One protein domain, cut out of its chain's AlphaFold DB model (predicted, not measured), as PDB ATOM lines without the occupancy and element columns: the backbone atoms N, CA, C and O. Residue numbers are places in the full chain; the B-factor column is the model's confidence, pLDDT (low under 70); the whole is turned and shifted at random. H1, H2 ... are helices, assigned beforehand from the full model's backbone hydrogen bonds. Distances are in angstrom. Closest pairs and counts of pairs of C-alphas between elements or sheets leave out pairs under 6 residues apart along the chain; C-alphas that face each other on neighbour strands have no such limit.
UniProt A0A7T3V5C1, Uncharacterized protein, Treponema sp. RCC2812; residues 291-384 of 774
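What this domain is: This is residues 291 to 384 of the 774 residues of an uncharacterized protein of Treponema sp. RCC2812 (UniProt A0A7T3V5C1). This is a small helical body with a free tail: H3 and H4 lie between the longest helix, H6, and the short H2, and H3 crosses H6 while H4 runs at a slant beside it. H5 sits at one edge of the body near H4 and H6, the short H1 is near H3, and residues 375 to 384, ending in H7, stick out. The printed part has 94 residues with seven named helices, H1 to H7 in order along the chain, and no named strand; the class is all helix. The whole is compact, with a radius of gyration of the C-alphas of 14.0 A, and spans 41 by 34 by 26 A.

How they stand to each other: Start at H6, residues 352 to 366. With its residues 355 to 360 alone it touches H3, residues 310 to 318, about perpendicular at 74 degrees; the closest C-alphas, those of Leu 318 and Val 356, are 4.9 A apart. With residues 359 to 362 alone H6 only just touches H4, residues 323 to 331, with 3 pairs of C-alphas within 8 A, the closest being Leu 323 and Asn 359 at 7.0 A; they run the same way at a shallow tilt of 29 degrees. Next look at H2, residues 299 to 304, which touches H4 at the C-alphas of Ile 301 and Ile 326, 6.9 A apart, opposite ways at a shallow tilt of 32 degrees. H2 only just touches H3, with 3 pairs of C-alphas within 8 A, the closest being Ile 301 and Ile 317 at 7.2 A. H5, residues 340 to 347, is close to H4 but not clearly touching, with C-alphas 325 and 344 7.1 A apart. H1, residues 291 to 294, is likewise close to H3, with C-alphas 291 and 310 5.9 A apart. H7, residues 381 to 384, is apart from H6. Every O i to N i+4 pair is within hydrogen-bond range in H3, H4, H5 and H6, and 1 of 2 in H2; H1 and H7 are too short for such a pair.

Where its parts are: Find C-alpha 352 at (37.246, 48.022, -17.884); from there H6 runs 20.9 A to C-alpha 366 at (54.107, 51.690, -6.165). H3 is 13.1 A long, H4 12.2 A and H5 11.1 A. H1 begins at C-alpha 291, (60.322, 42.572, -19.101), and H7 ends at C-alpha 384, (56.259, 72.002, -11.753).

The domain as a whole: The C-alphas of Glu 307 and Ile 381 are the two farthest apart, at 43.0 A. The printed part has no cut. The link from H6 to H7, residues 367 to 380, is long. The mean pLDDT of the printed part is 76.6; look for values under 70 at residues 332 to 343 and 373 to 384, among others.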
ATOM      1  N   ASP A 291      59.888  43.699 -19.926       87.12
ATOM      2  CA  ASP A 291      60.322  42.572 -19.101       87.12
ATOM      3  C   ASP A 291      60.973  43.028 -17.781       87.12
ATOM      4  O   ASP A 291      60.716  42.416 -16.750       87.12
ATOM      5  N   ASP A 292      61.741  44.125 -17.749       83.88
ATOM      6  CA  ASP A 292      62.298  44.688 -16.503       83.88
ATOM      7  C   ASP A 292      61.198  45.165 -15.542       83.88
ATOM      8  O   ASP A 292      61.319  45.006 -14.326       83.88
ATOM      9  N   PHE A 293      60.101  45.708 -16.080       89.25
ATOM     10  CA  PHE A 293      58.910  46.044 -15.301       89.25
ATOM     11  C   PHE A 293      58.162  44.795 -14.830       89.25
ATOM     12  O   PHE A 293      57.861  44.664 -13.646       89.25
ATOM     13  N   LEU A 294      57.918  43.838 -15.725       93.56
ATOM     14  CA  LEU A 294      57.265  42.575 -15.385       93.56
ATOM     15  C   LEU A 294      58.055  41.799 -14.314       93.56
ATOM     16  O   LEU A 294      57.454  41.195 -13.434       93.56
ATOM     17  N   ASN A 295      59.388  41.866 -14.331       91.00
ATOM     18  CA  ASN A 295      60.264  41.188 -13.372       91.00
ATOM     19  C   ASN A 295      60.200  41.748 -11.936       91.00
ATOM     20  O   ASN A 295      60.624  41.042 -11.018       91.00
ATOM     21  N   VAL A 296      59.705  42.976 -11.716       88.00
ATOM     22  CA  VAL A 296      59.485  43.520 -10.356       88.00
ATOM     23  C   VAL A 296      58.068  43.295  -9.826       88.00
ATOM     24  O   VAL A 296      57.828  43.485  -8.631       88.00
ATOM     25  N   LEU A 297      57.134  42.867 -10.680       91.19
ATOM     26  CA  LEU A 297      55.788  42.496 -10.253       91.19
ATOM     27  C   LEU A 297      55.777  41.107  -9.584       91.19
ATOM     28  O   LEU A 297      56.628  40.262  -9.879       91.19
ATOM     29  N   PRO A 298      54.804  40.829  -8.694       92.31
ATOM     30  CA  PRO A 298      54.621  39.500  -8.121       92.31
ATOM     31  C   PRO A 298      54.487  38.403  -9.181       92.31
ATOM     32  O   PRO A 298      53.883  38.590 -10.243       92.31
ATOM     33  N   LYS A 299      55.001  37.207  -8.882       91.62
ATOM     34  CA  LYS A 299      54.876  36.088  -9.822       91.62
ATOM     35  C   LYS A 299      53.424  35.682 -10.025       91.62
ATOM     36  O   LYS A 299      53.069  35.381 -11.157       91.62
ATOM     37  N   GLU A 300      52.581  35.789  -8.995       92.25
ATOM     38  CA  GLU A 300      51.154  35.473  -9.098       92.25
ATOM     39  C   GLU A 300      50.468  36.258 -10.225       92.25
ATOM     40  O   GLU A 300      49.747  35.657 -11.016       92.25
ATOM     41  N   ILE A 301      50.737  37.565 -10.363       92.38
ATOM     42  CA  ILE A 301      50.136  38.376 -11.433       92.38
ATOM     43  C   ILE A 301      50.781  38.100 -12.800       92.38
ATOM     44  O   ILE A 301      50.089  38.001 -13.812       92.38
ATOM     45  N   THR A 302      52.104  37.920 -12.864       92.12
ATOM     46  CA  THR A 302      52.772  37.676 -14.156       92.12
ATOM     47  C   THR A 302      52.524  36.271 -14.718       92.12
ATOM     48  O   THR A 302      52.544  36.102 -15.937       92.12
ATOM     49  N   ASP A 303      52.268  35.265 -13.880       93.25
ATOM     50  CA  ASP A 303      52.002  33.890 -14.321       93.25
ATOM     51  C   ASP A 303      50.560  33.691 -14.827       93.25
ATOM     52  O   ASP A 303      50.328  32.774 -15.624       93.25
ATOM     53  N   LEU A 304      49.614  34.560 -14.432       92.94
ATOM     54  CA  LEU A 304      48.248  34.602 -14.985       92.94
ATOM     55  C   LEU A 304      48.245  34.911 -16.489       92.94
ATOM     56  O   LEU A 304      47.462  34.320 -17.223       92.94
ATOM     57  N   TYR A 305      49.161  35.773 -16.943       94.38
ATOM     58  CA  TYR A 305      49.254  36.269 -18.324       94.38
ATOM     59  C   TYR A 305      50.518  35.777 -19.047       94.38
ATOM     60  O   TYR A 305      51.154  36.505 -19.811       94.38
ATOM     61  N   LYS A 306      50.952  34.545 -18.763       91.25
ATOM     62  CA  LYS A 306      52.208  33.966 -19.280       91.25
ATOM     63  C   LYS A 306      52.228  33.697 -20.789       91.25
ATOM     64  O   LYS A 306      53.306  33.513 -21.346       91.25
ATOM     65  N   GLU A 307      51.067  33.622 -21.432       92.56
ATOM     66  CA  GLU A 307      50.918  33.476 -22.883       92.56
ATOM     67  C   GLU A 307      51.135  34.786 -23.656       92.56
ATOM     68  O   GLU A 307      51.360  34.742 -24.865       92.56
ATOM     69  N   TYR A 308      51.122  35.927 -22.963       93.25
ATOM     70  CA  TYR A 308      51.514  37.227 -23.500       93.25
ATOM     71  C   TYR A 308      52.996  37.503 -23.202       93.25
ATOM     72  O   TYR A 308      53.596  36.905 -22.305       93.25
ATOM     73  N   SER A 309      53.601  38.443 -23.925       90.75
ATOM     74  CA  SER A 309      54.974  38.902 -23.688       90.75
ATOM     75  C   SER A 309      55.091  40.412 -23.880       90.75
ATOM     76  O   SER A 309      54.221  41.038 -24.485       90.75
ATOM     77  N   GLY A 310      56.157  41.008 -23.338       91.88
ATOM     78  CA  GLY A 310      56.439  42.427 -23.517       91.88
ATOM     79  C   GLY A 310      55.273  43.336 -23.097       91.88
ATOM     80  O   GLY A 310      54.709  43.204 -22.010       91.88
ATOM     81  N   ILE A 311      54.909  44.262 -23.984       91.94
ATOM     82  CA  ILE A 311      53.883  45.283 -23.733       91.94
ATOM     83  C   ILE A 311      52.472  44.705 -23.680       91.94
ATOM     84  O   ILE A 311      51.699  45.115 -22.819       91.94
ATOM     85  N   ASP A 312      52.149  43.712 -24.511       92.44
ATOM     86  CA  ASP A 312      50.832  43.063 -24.480       92.44
ATOM     87  C   ASP A 312      50.562  42.446 -23.103       92.44
ATOM     88  O   ASP A 312      49.452  42.533 -22.579       92.44
ATOM     89  N   LYS A 313      51.602  41.890 -22.469       95.69
ATOM     90  CA  LYS A 313      51.516  41.366 -21.103       95.69
ATOM     91  C   LYS A 313      51.347  42.473 -20.064       95.69
ATOM     92  O   LYS A 313      50.503  42.341 -19.184       95.69
ATOM     93  N   ALA A 314      52.110  43.562 -20.166       93.81
ATOM     94  CA  ALA A 314      51.966  44.709 -19.267       93.81
ATOM     95  C   ALA A 314      50.562  45.344 -19.364       93.81
ATOM     96  O   ALA A 314      49.969  45.685 -18.345       93.81
ATOM     97  N   ASN A 315      49.999  45.423 -20.572       94.69
ATOM     98  CA  ASN A 315      48.649  45.928 -20.823       94.69
ATOM     99  C   ASN A 315      47.556  44.968 -20.333       94.69
ATOM    100  O   ASN A 315      46.596  45.419 -19.719       94.69
ATOM    101  N   LYS A 316      47.724  43.650 -20.493       95.06
ATOM    102  CA  LYS A 316      46.797  42.665 -19.910       95.06
ATOM    103  C   LYS A 316      46.800  42.668 -18.381       95.06
ATOM    104  O   LYS A 316      45.753  42.463 -17.782       95.06
ATOM    105  N   ILE A 317      47.933  42.979 -17.754       95.50
ATOM    106  CA  ILE A 317      48.016  43.179 -16.300       95.50
ATOM    107  C   ILE A 317      47.252  44.437 -15.850       95.50
ATOM    108  O   ILE A 317      46.655  44.415 -14.779       95.50
ATOM    109  N   LEU A 318      47.203  45.510 -16.657       93.31
ATOM    110  CA  LEU A 318      46.354  46.676 -16.358       93.31
ATOM    111  C   LEU A 318      44.858  46.341 -16.382       93.31
ATOM    112  O   LEU A 318      44.086  46.983 -15.674       93.31
ATOM    113  N   GLU A 319      44.444  45.351 -17.173       93.31
ATOM    114  CA  GLU A 319      43.043  44.936 -17.281       93.31
ATOM    115  C   GLU A 319      42.543  44.104 -16.082       93.31
ATOM    116  O   GLU A 319      41.332  43.944 -15.946       93.31
ATOM    117  N   GLU A 320      43.427  43.595 -15.213       93.31
ATOM    118  CA  GLU A 320      43.085  42.706 -14.089       93.31
ATOM    119  C   GLU A 320      42.387  43.460 -12.932       93.31
ATOM    120  O   GLU A 320      43.043  44.249 -12.241       93.31
ATOM    121  N   PRO A 321      41.089  43.225 -12.647       87.69
ATOM    122  CA  PRO A 321      40.378  43.942 -11.585       87.69
ATOM    123  C   PRO A 321      40.934  43.678 -10.180       87.69
ATOM    124  O   PRO A 321      40.842  44.542  -9.311       87.69
ATOM    125  N   GLU A 322      41.543  42.512  -9.942       88.44
ATOM    126  CA  GLU A 322      42.089  42.138  -8.632       88.44
ATOM    127  C   GLU A 322      43.579  42.529  -8.470       88.44
ATOM    128  O   GLU A 322      44.207  42.171  -7.470       88.44
ATOM    129  N   LEU A 323      44.166  43.280  -9.417       90.00
ATOM    130  CA  LEU A 323      45.602  43.598  -9.474       90.00
ATOM    131  C   LEU A 323      46.152  44.156  -8.153       90.00
ATOM    132  O   LEU A 323      47.120  43.621  -7.605       90.00
ATOM    133  N   MET A 324      45.535  45.229  -7.641       85.81
ATOM    134  CA  MET A 324      45.963  45.880  -6.396       85.81
ATOM    135  C   MET A 324      45.998  44.895  -5.228       85.81
ATOM    136  O   MET A 324      46.939  44.886  -4.441       85.81
ATOM    137  N   LYS A 325      44.972  44.049  -5.135       85.69
ATOM    138  CA  LYS A 325      44.768  43.073  -4.065       85.69
ATOM    139  C   LYS A 325      45.757  41.919  -4.158       85.69
ATOM    140  O   LYS A 325      46.238  41.455  -3.129       85.69
ATOM    141  N   ILE A 326      46.106  41.467  -5.363       88.00
ATOM    142  CA  ILE A 326      47.176  40.479  -5.566       88.00
ATOM    143  C   ILE A 326      48.514  41.064  -5.089       88.00
ATOM    144  O   ILE A 326      49.234  40.414  -4.334       88.00
ATOM    145  N   ILE A 327      48.823  42.309  -5.462       87.12
ATOM    146  CA  ILE A 327      50.083  42.969  -5.093       87.12
ATOM    147  C   ILE A 327      50.169  43.235  -3.578       87.12
ATOM    148  O   ILE A 327      51.172  42.875  -2.964       87.12
ATOM    149  N   ASP A 328      49.115  43.781  -2.967       83.19
ATOM    150  CA  ASP A 328      49.018  44.050  -1.523       83.19
ATOM    151  C   ASP A 328      49.112  42.761  -0.677       83.19
ATOM    152  O   ASP A 328      49.781  42.737   0.358       83.19
ATOM    153  N   ASN A 329      48.536  41.646  -1.145       83.38
ATOM    154  CA  ASN A 329      48.667  40.355  -0.463       83.38
ATOM    155  C   ASN A 329      50.077  39.745  -0.575       83.38
ATOM    156  O   ASN A 329      50.545  39.146   0.394       83.38
ATOM    157  N   THR A 330      50.764  39.874  -1.719       82.38
ATOM    158  CA  THR A 330      52.112  39.292  -1.891       82.38
ATOM    159  C   THR A 330      53.220  40.156  -1.275       82.38
ATOM    160  O   THR A 330      54.190  39.612  -0.746       82.38
ATOM    161  N   GLN A 331      53.119  41.488  -1.343       77.00
ATOM    162  CA  GLN A 331      54.183  42.406  -0.898       77.00
ATOM    163  C   GLN A 331      53.959  42.991   0.506       77.00
ATOM    164  O   GLN A 331      54.884  43.571   1.077       77.00
ATOM    165  N   GLY A 332      52.780  42.782   1.094       66.69
ATOM    166  CA  GLY A 332      52.384  43.364   2.373       66.69
ATOM    167  C   GLY A 332      51.566  44.645   2.195       66.69
ATOM    168  O   GLY A 332      51.394  45.149   1.090       66.69
ATOM    169  N   SER A 333      51.040  45.157   3.311       59.62
ATOM    170  CA  SER A 333      50.024  46.216   3.323       59.62
ATOM    171  C   SER A 333      50.498  47.528   2.684       59.62
ATOM    172  O   SER A 333      51.158  48.329   3.339       59.62
ATOM    173  N   ILE A 334      50.100  47.759   1.433       63.84
ATOM    174  CA  ILE A 334      50.307  49.003   0.679       63.84
ATOM    175  C   ILE A 334      49.137  49.971   0.913       63.84
ATOM    176  O   ILE A 334      49.325  51.187   0.912       63.84
ATOM    177  N   LEU A 335      47.929  49.441   1.131       61.16
ATOM    178  CA  LEU A 335      46.723  50.229   1.421       61.16
ATOM    179  C   LEU A 335      46.455  50.360   2.940       61.16
ATOM    180  O   LEU A 335      46.860  49.466   3.697       61.16
ATOM    181  N   PRO A 336      45.752  51.417   3.404       61.62
ATOM    182  CA  PRO A 336      45.274  51.535   4.786       61.62
ATOM    183  C   PRO A 336      44.368  50.360   5.165       61.62
ATOM    184  O   PRO A 336      43.477  49.987   4.405       61.62
ATOM    185  N   SER A 337      44.614  49.738   6.322       63.84
ATOM    186  CA  SER A 337      43.997  48.459   6.727       63.84
ATOM    187  C   SER A 337      42.476  48.489   6.889       63.84
ATOM    188  O   SER A 337      41.830  47.447   6.811       63.84
ATOM    189  N   ASP A 338      41.937  49.670   7.147       61.19
ATOM    190  CA  ASP A 338      40.561  49.988   7.500       61.19
ATOM    191  C   ASP A 338      39.669  50.283   6.284       61.19
ATOM    192  O   ASP A 338      38.461  50.085   6.369       61.19
ATOM    193  N   GLU A 339      40.251  50.644   5.135       61.00
ATOM    194  CA  GLU A 339      39.505  50.934   3.897       61.00
ATOM    195  C   GLU A 339      39.647  49.842   2.818       61.00
ATOM    196  O   GLU A 339      38.908  49.842   1.832       61.00
ATOM    197  N   LYS A 340      40.574  48.881   2.983       67.56
ATOM    198  CA  LYS A 340      40.907  47.890   1.935       67.56
ATOM    199  C   LYS A 340      39.711  47.135   1.381       67.56
ATOM    200  O   LYS A 340      39.609  46.952   0.173       67.56
ATOM    201  N   GLU A 341      38.866  46.617   2.268       69.06
ATOM    202  CA  GLU A 341      37.789  45.711   1.875       69.06
ATOM    203  C   GLU A 341      36.712  46.476   1.093       69.06
ATOM    204  O   GLU A 341      36.272  46.004   0.047       69.06
ATOM    205  N   ASP A 342      36.397  47.709   1.499       67.94
ATOM    206  CA  ASP A 342      35.481  48.597   0.779       67.94
ATOM    207  C   ASP A 342      36.059  49.096  -0.554       67.94
ATOM    208  O   ASP A 342      35.323  49.169  -1.541       67.94
ATOM    209  N   ILE A 343      37.366  49.382  -0.622       68.75
ATOM    210  CA  ILE A 343      38.060  49.720  -1.876       68.75
ATOM    211  C   ILE A 343      38.011  48.527  -2.841       68.75
ATOM    212  O   ILE A 343      37.534  48.671  -3.966       68.75
ATOM    213  N   PHE A 344      38.434  47.331  -2.415       74.81
ATOM    214  CA  PHE A 344      38.427  46.134  -3.266       74.81
ATOM    215  C   PHE A 344      37.012  45.731  -3.709       74.81
ATOM    216  O   PHE A 344      36.829  45.328  -4.856       74.81
ATOM    217  N   ASN A 345      35.997  45.893  -2.855       69.81
ATOM    218  CA  ASN A 345      34.604  45.623  -3.219       69.81
ATOM    219  C   ASN A 345      34.061  46.585  -4.296       69.81
ATOM    220  O   ASN A 345      33.139  46.217  -5.027       69.81
ATOM    221  N   GLN A 346      34.627  47.790  -4.436       71.25
ATOM    222  CA  GLN A 346      34.226  48.753  -5.469       71.25
ATOM    223  C   GLN A 346      34.818  48.448  -6.853       71.25
ATOM    224  O   GLN A 346      34.174  48.772  -7.849       71.25
ATOM    225  N   PHE A 347      35.965  47.760  -6.957       71.38
ATOM    226  CA  PHE A 347      36.563  47.410  -8.261       71.38
ATOM    227  C   PHE A 347      35.634  46.576  -9.150       71.38
ATOM    228  O   PHE A 347      35.596  46.782 -10.360       71.38
ATOM    229  N   GLY A 348      34.820  45.697  -8.559       68.56
ATOM    230  CA  GLY A 348      33.822  44.905  -9.290       68.56
ATOM    231  C   GLY A 348      32.650  45.708  -9.876       68.56
ATOM    232  O   GLY A 348      31.815  45.129 -10.570       68.56
ATOM    233  N   LEU A 349      32.559  47.014  -9.591       72.81
ATOM    234  CA  LEU A 349      31.540  47.931 -10.119       72.81
ATOM    235  C   LEU A 349      32.076  48.858 -11.223       72.81
ATOM    236  O   LEU A 349      31.282  49.544 -11.866       72.81
ATOM    237  N   LEU A 350      33.394  48.885 -11.431       72.06
ATOM    238  CA  LEU A 350      34.061  49.748 -12.401       72.06
ATOM    239  C   LEU A 350      33.980  49.180 -13.823       72.06
ATOM    240  O   LEU A 350      33.953  47.966 -14.039       72.06
ATOM    241  N   SER A 351      33.992  50.064 -14.817       78.56
ATOM    242  CA  SER A 351      34.218  49.679 -16.209       78.56
ATOM    243  C   SER A 351      35.667  49.238 -16.440       78.56
ATOM    244  O   SER A 351      36.584  49.615 -15.710       78.56
ATOM    245  N   GLN A 352      35.900  48.473 -17.510       81.00
ATOM    246  CA  GLN A 352      37.246  48.022 -17.884       81.00
ATOM    247  C   GLN A 352      38.223  49.189 -18.111       81.00
ATOM    248  O   GLN A 352      39.415  49.048 -17.839       81.00
ATOM    249  N   GLU A 353      37.721  50.334 -18.589       73.44
ATOM    250  CA  GLU A 353      38.513  51.556 -18.749       73.44
ATOM    251  C   GLU A 353      38.925  52.108 -17.380       73.44
ATOM    252  O   GLU A 353      40.114  52.275 -17.138       73.44
ATOM    253  N   GLU A 354      37.985  52.303 -16.451       73.25
ATOM    254  CA  GLU A 354      38.270  52.779 -15.085       73.25
ATOM    255  C   GLU A 354      39.229  51.846 -14.324       73.25
ATOM    256  O   GLU A 354      40.156  52.329 -13.671       73.25
ATOM    257  N   VAL A 355      39.075  50.521 -14.468       77.81
ATOM    258  CA  VAL A 355      40.019  49.523 -13.928       77.81
ATOM    259  C   VAL A 355      41.431  49.774 -14.460       77.81
ATOM    260  O   VAL A 355      42.360  49.911 -13.667       77.81
ATOM    261  N   VAL A 356      41.600  49.910 -15.781       82.56
ATOM    262  CA  VAL A 356      42.905  50.184 -16.413       82.56
ATOM    263  C   VAL A 356      43.489  51.519 -15.946       82.56
ATOM    264  O   VAL A 356      44.684  51.590 -15.656       82.56
ATOM    265  N   GLN A 357      42.666  52.564 -15.817       75.31
ATOM    266  CA  GLN A 357      43.112  53.875 -15.337       75.31
ATOM    267  C   GLN A 357      43.654  53.799 -13.904       75.31
ATOM    268  O   GLN A 357      44.766  54.258 -13.629       75.31
ATOM    269  N   ILE A 358      42.893  53.187 -12.997       75.81
ATOM    270  CA  ILE A 358      43.227  53.095 -11.573       75.81
ATOM    271  C   ILE A 358      44.405  52.137 -11.343       75.81
ATOM    272  O   ILE A 358      45.331  52.467 -10.597       75.81
ATOM    273  N   ASN A 359      44.443  51.003 -12.044       85.75
ATOM    274  CA  ASN A 359      45.582  50.086 -12.036       85.75
ATOM    275  C   ASN A 359      46.860  50.756 -12.554       85.75
ATOM    276  O   ASN A 359      47.937  50.543 -11.992       85.75
ATOM    277  N   ARG A 360      46.759  51.615 -13.577       84.12
ATOM    278  CA  ARG A 360      47.911  52.363 -14.085       84.12
ATOM    279  C   ARG A 360      48.448  53.349 -13.047       84.12
ATOM    280  O   ARG A 360      49.642  53.307 -12.764       84.12
ATOM    281  N   VAL A 361      47.578  54.157 -12.428       71.06
ATOM    282  CA  VAL A 361      47.941  55.068 -11.320       71.06
ATOM    283  C   VAL A 361      48.612  54.301 -10.172       71.06
ATOM    284  O   VAL A 361      49.632  54.730  -9.633       71.06
ATOM    285  N   PHE A 362      48.065  53.139  -9.805       79.38
ATOM    286  CA  PHE A 362      48.594  52.304  -8.729       79.38
ATOM    287  C   PHE A 362      49.998  51.773  -9.019       79.38
ATOM    288  O   PHE A 362      50.879  51.855  -8.162       79.38
ATOM    289  N   LEU A 363      50.216  51.234 -10.219       81.50
ATOM    290  CA  LEU A 363      51.515  50.704 -10.623       81.50
ATOM    291  C   LEU A 363      52.563  51.811 -10.748       81.50
ATOM    292  O   LEU A 363      53.713  51.610 -10.369       81.50
ATOM    293  N   GLU A 364      52.169  52.987 -11.236       72.69
ATOM    294  CA  GLU A 364      53.025  54.174 -11.285       72.69
ATOM    295  C   GLU A 364      53.486  54.612  -9.895       72.69
ATOM    296  O   GLU A 364      54.680  54.842  -9.708       72.69
ATOM    297  N   LYS A 365      52.568  54.661  -8.919       63.94
ATOM    298  CA  LYS A 365      52.853  55.067  -7.535       63.94
ATOM    299  C   LYS A 365      53.701  54.050  -6.764       63.94
ATOM    300  O   LYS A 365      54.565  54.452  -5.990       63.94
ATOM    301  N   ASN A 366      53.461  52.750  -6.956       73.38
ATOM    302  CA  ASN A 366      54.107  51.690  -6.165       73.38
ATOM    303  C   ASN A 366      55.375  51.111  -6.808       73.38
ATOM    304  O   ASN A 366      56.262  50.642  -6.098       73.38
ATOM    305  N   PHE A 367      55.510  51.198  -8.133       74.00
ATOM    306  CA  PHE A 367      56.704  50.768  -8.866       74.00
ATOM    307  C   PHE A 367      57.344  51.924  -9.657       74.00
ATOM    308  O   PHE A 367      57.702  51.719 -10.818       74.00
ATOM    309  N   PRO A 368      57.555  53.127  -9.078       58.62
ATOM    310  CA  PRO A 368      57.922  54.335  -9.832       58.62
ATOM    311  C   PRO A 368      59.270  54.238 -10.560       58.62
ATOM    312  O   PRO A 368      59.525  54.969 -11.511       58.62
ATOM    313  N   VAL A 369      60.133  53.315 -10.125       60.09
ATOM    314  CA  VAL A 369      61.439  53.028 -10.736       60.09
ATOM    315  C   VAL A 369      61.321  52.199 -12.022       60.09
ATOM    316  O   VAL A 369      62.170  52.320 -12.900       60.09
ATOM    317  N   SER A 370      60.307  51.336 -12.125       73.25
ATOM    318  CA  SER A 370      60.208  50.324 -13.188       73.25
ATOM    319  C   SER A 370      58.978  50.500 -14.071       73.25
ATOM    320  O   SER A 370      59.042  50.157 -15.247       73.25
ATOM    321  N   CYS A 371      57.882  51.035 -13.530       77.56
ATOM    322  CA  CYS A 371      56.669  51.387 -14.257       77.56
ATOM    323  C   CYS A 371      56.848  52.755 -14.939       77.56
ATOM    324  O   CYS A 371      57.019  53.763 -14.237       77.56
ATOM    325  N   PRO A 372      56.791  52.832 -16.281       72.12
ATOM    326  CA  PRO A 372      56.783  54.102 -16.987       72.12
ATOM    327  C   PRO A 372      55.644  55.014 -16.534       72.12
ATOM    328  O   PRO A 372      54.468  54.659 -16.606       72.12
ATOM    329  N   GLN A 373      56.003  56.224 -16.127       66.44
ATOM    330  CA  GLN A 373      55.051  57.233 -15.676       66.44
ATOM    331  C   GLN A 373      54.333  57.854 -16.884       66.44
ATOM    332  O   GLN A 373      54.990  58.301 -17.832       66.44
ATOM    333  N   ARG A 374      52.995  57.892 -16.858       63.66
ATOM    334  CA  ARG A 374      52.191  58.653 -17.820       63.66
ATOM    335  C   ARG A 374      52.618  60.115 -17.843       63.66
ATOM    336  O   ARG A 374      52.955  60.713 -16.825       63.66
ATOM    337  N   VAL A 375      52.520  60.697 -19.030       47.91
ATOM    338  CA  VAL A 375      52.529  62.144 -19.210       47.91
ATOM    339  C   VAL A 375      51.085  62.556 -19.445       47.91
ATOM    340  O   VAL A 375      50.608  62.565 -20.574       47.91
ATOM    341  N   THR A 376      50.374  62.855 -18.360       47.19
ATOM    342  CA  THR A 376      49.229  63.762 -18.445       47.19
ATOM    343  C   THR A 376      49.765  65.132 -18.853       47.19
ATOM    344  O   THR A 376      50.812  65.556 -18.356       47.19
ATOM    345  N   VAL A 377      49.090  65.818 -19.776       40.81
ATOM    346  CA  VAL A 377      49.413  67.220 -20.069       40.81
ATOM    347  C   VAL A 377      49.065  68.007 -18.811       40.81
ATOM    348  O   VAL A 377      47.915  67.961 -18.374       40.81
ATOM    349  N   SER A 378      50.043  68.671 -18.193       38.59
ATOM    350  CA  SER A 378      49.784  69.476 -17.000       38.59
ATOM    351  C   SER A 378      50.120  70.934 -17.235       38.59
ATOM    352  O   SER A 378      51.273  71.359 -17.197       38.59
ATOM    353  N   ASN A 379      49.050  71.707 -17.385       39.06
ATOM    354  CA  ASN A 379      49.071  73.164 -17.355       39.06
ATOM    355  C   ASN A 379      49.027  73.686 -15.902       39.06
ATOM    356  O   ASN A 379      48.741  74.863 -15.667       39.06
ATOM    357  N   VAL A 380      49.238  72.808 -14.911       41.44
ATOM    358  CA  VAL A 380      49.165  73.138 -13.491       41.44
ATOM    359  C   VAL A 380      50.574  73.430 -12.990       41.44
ATOM    360  O   VAL A 380      51.387  72.533 -12.769       41.44
ATOM    361  N   ILE A 381      50.863  74.713 -12.766       47.66
ATOM    362  CA  ILE A 381      52.183  75.170 -12.308       47.66
ATOM    363  C   ILE A 381      52.616  74.519 -10.980       47.66
ATOM    364  O   ILE A 381      53.810  74.398 -10.737       47.66
ATOM    365  N   THR A 382      51.674  74.022 -10.168       47.44
ATOM    366  CA  THR A 382      51.948  73.290  -8.919       47.44
ATOM    367  C   THR A 382      52.407  71.839  -9.117       47.44
ATOM    368  O   THR A 382      52.808  71.207  -8.152       47.44
ATOM    369  N   GLU A 383      52.396  71.269 -10.326       47.59
ATOM    370  CA  GLU A 383      53.162  70.032 -10.593       47.59
ATOM    371  C   GLU A 383      54.643  70.344 -10.866       47.59
ATOM    372  O   GLU A 383      55.535  69.563 -10.534       47.59
ATOM    373  N   VAL A 384      54.907  71.515 -11.455       50.53
ATOM    374  CA  VAL A 384      56.259  72.002 -11.753       50.53
ATOM    375  C   VAL A 384      56.931  72.485 -10.472       50.53
ATOM    376  O   VAL A 384      57.998  72.010 -10.101       50.53
TER     377      VAL A 384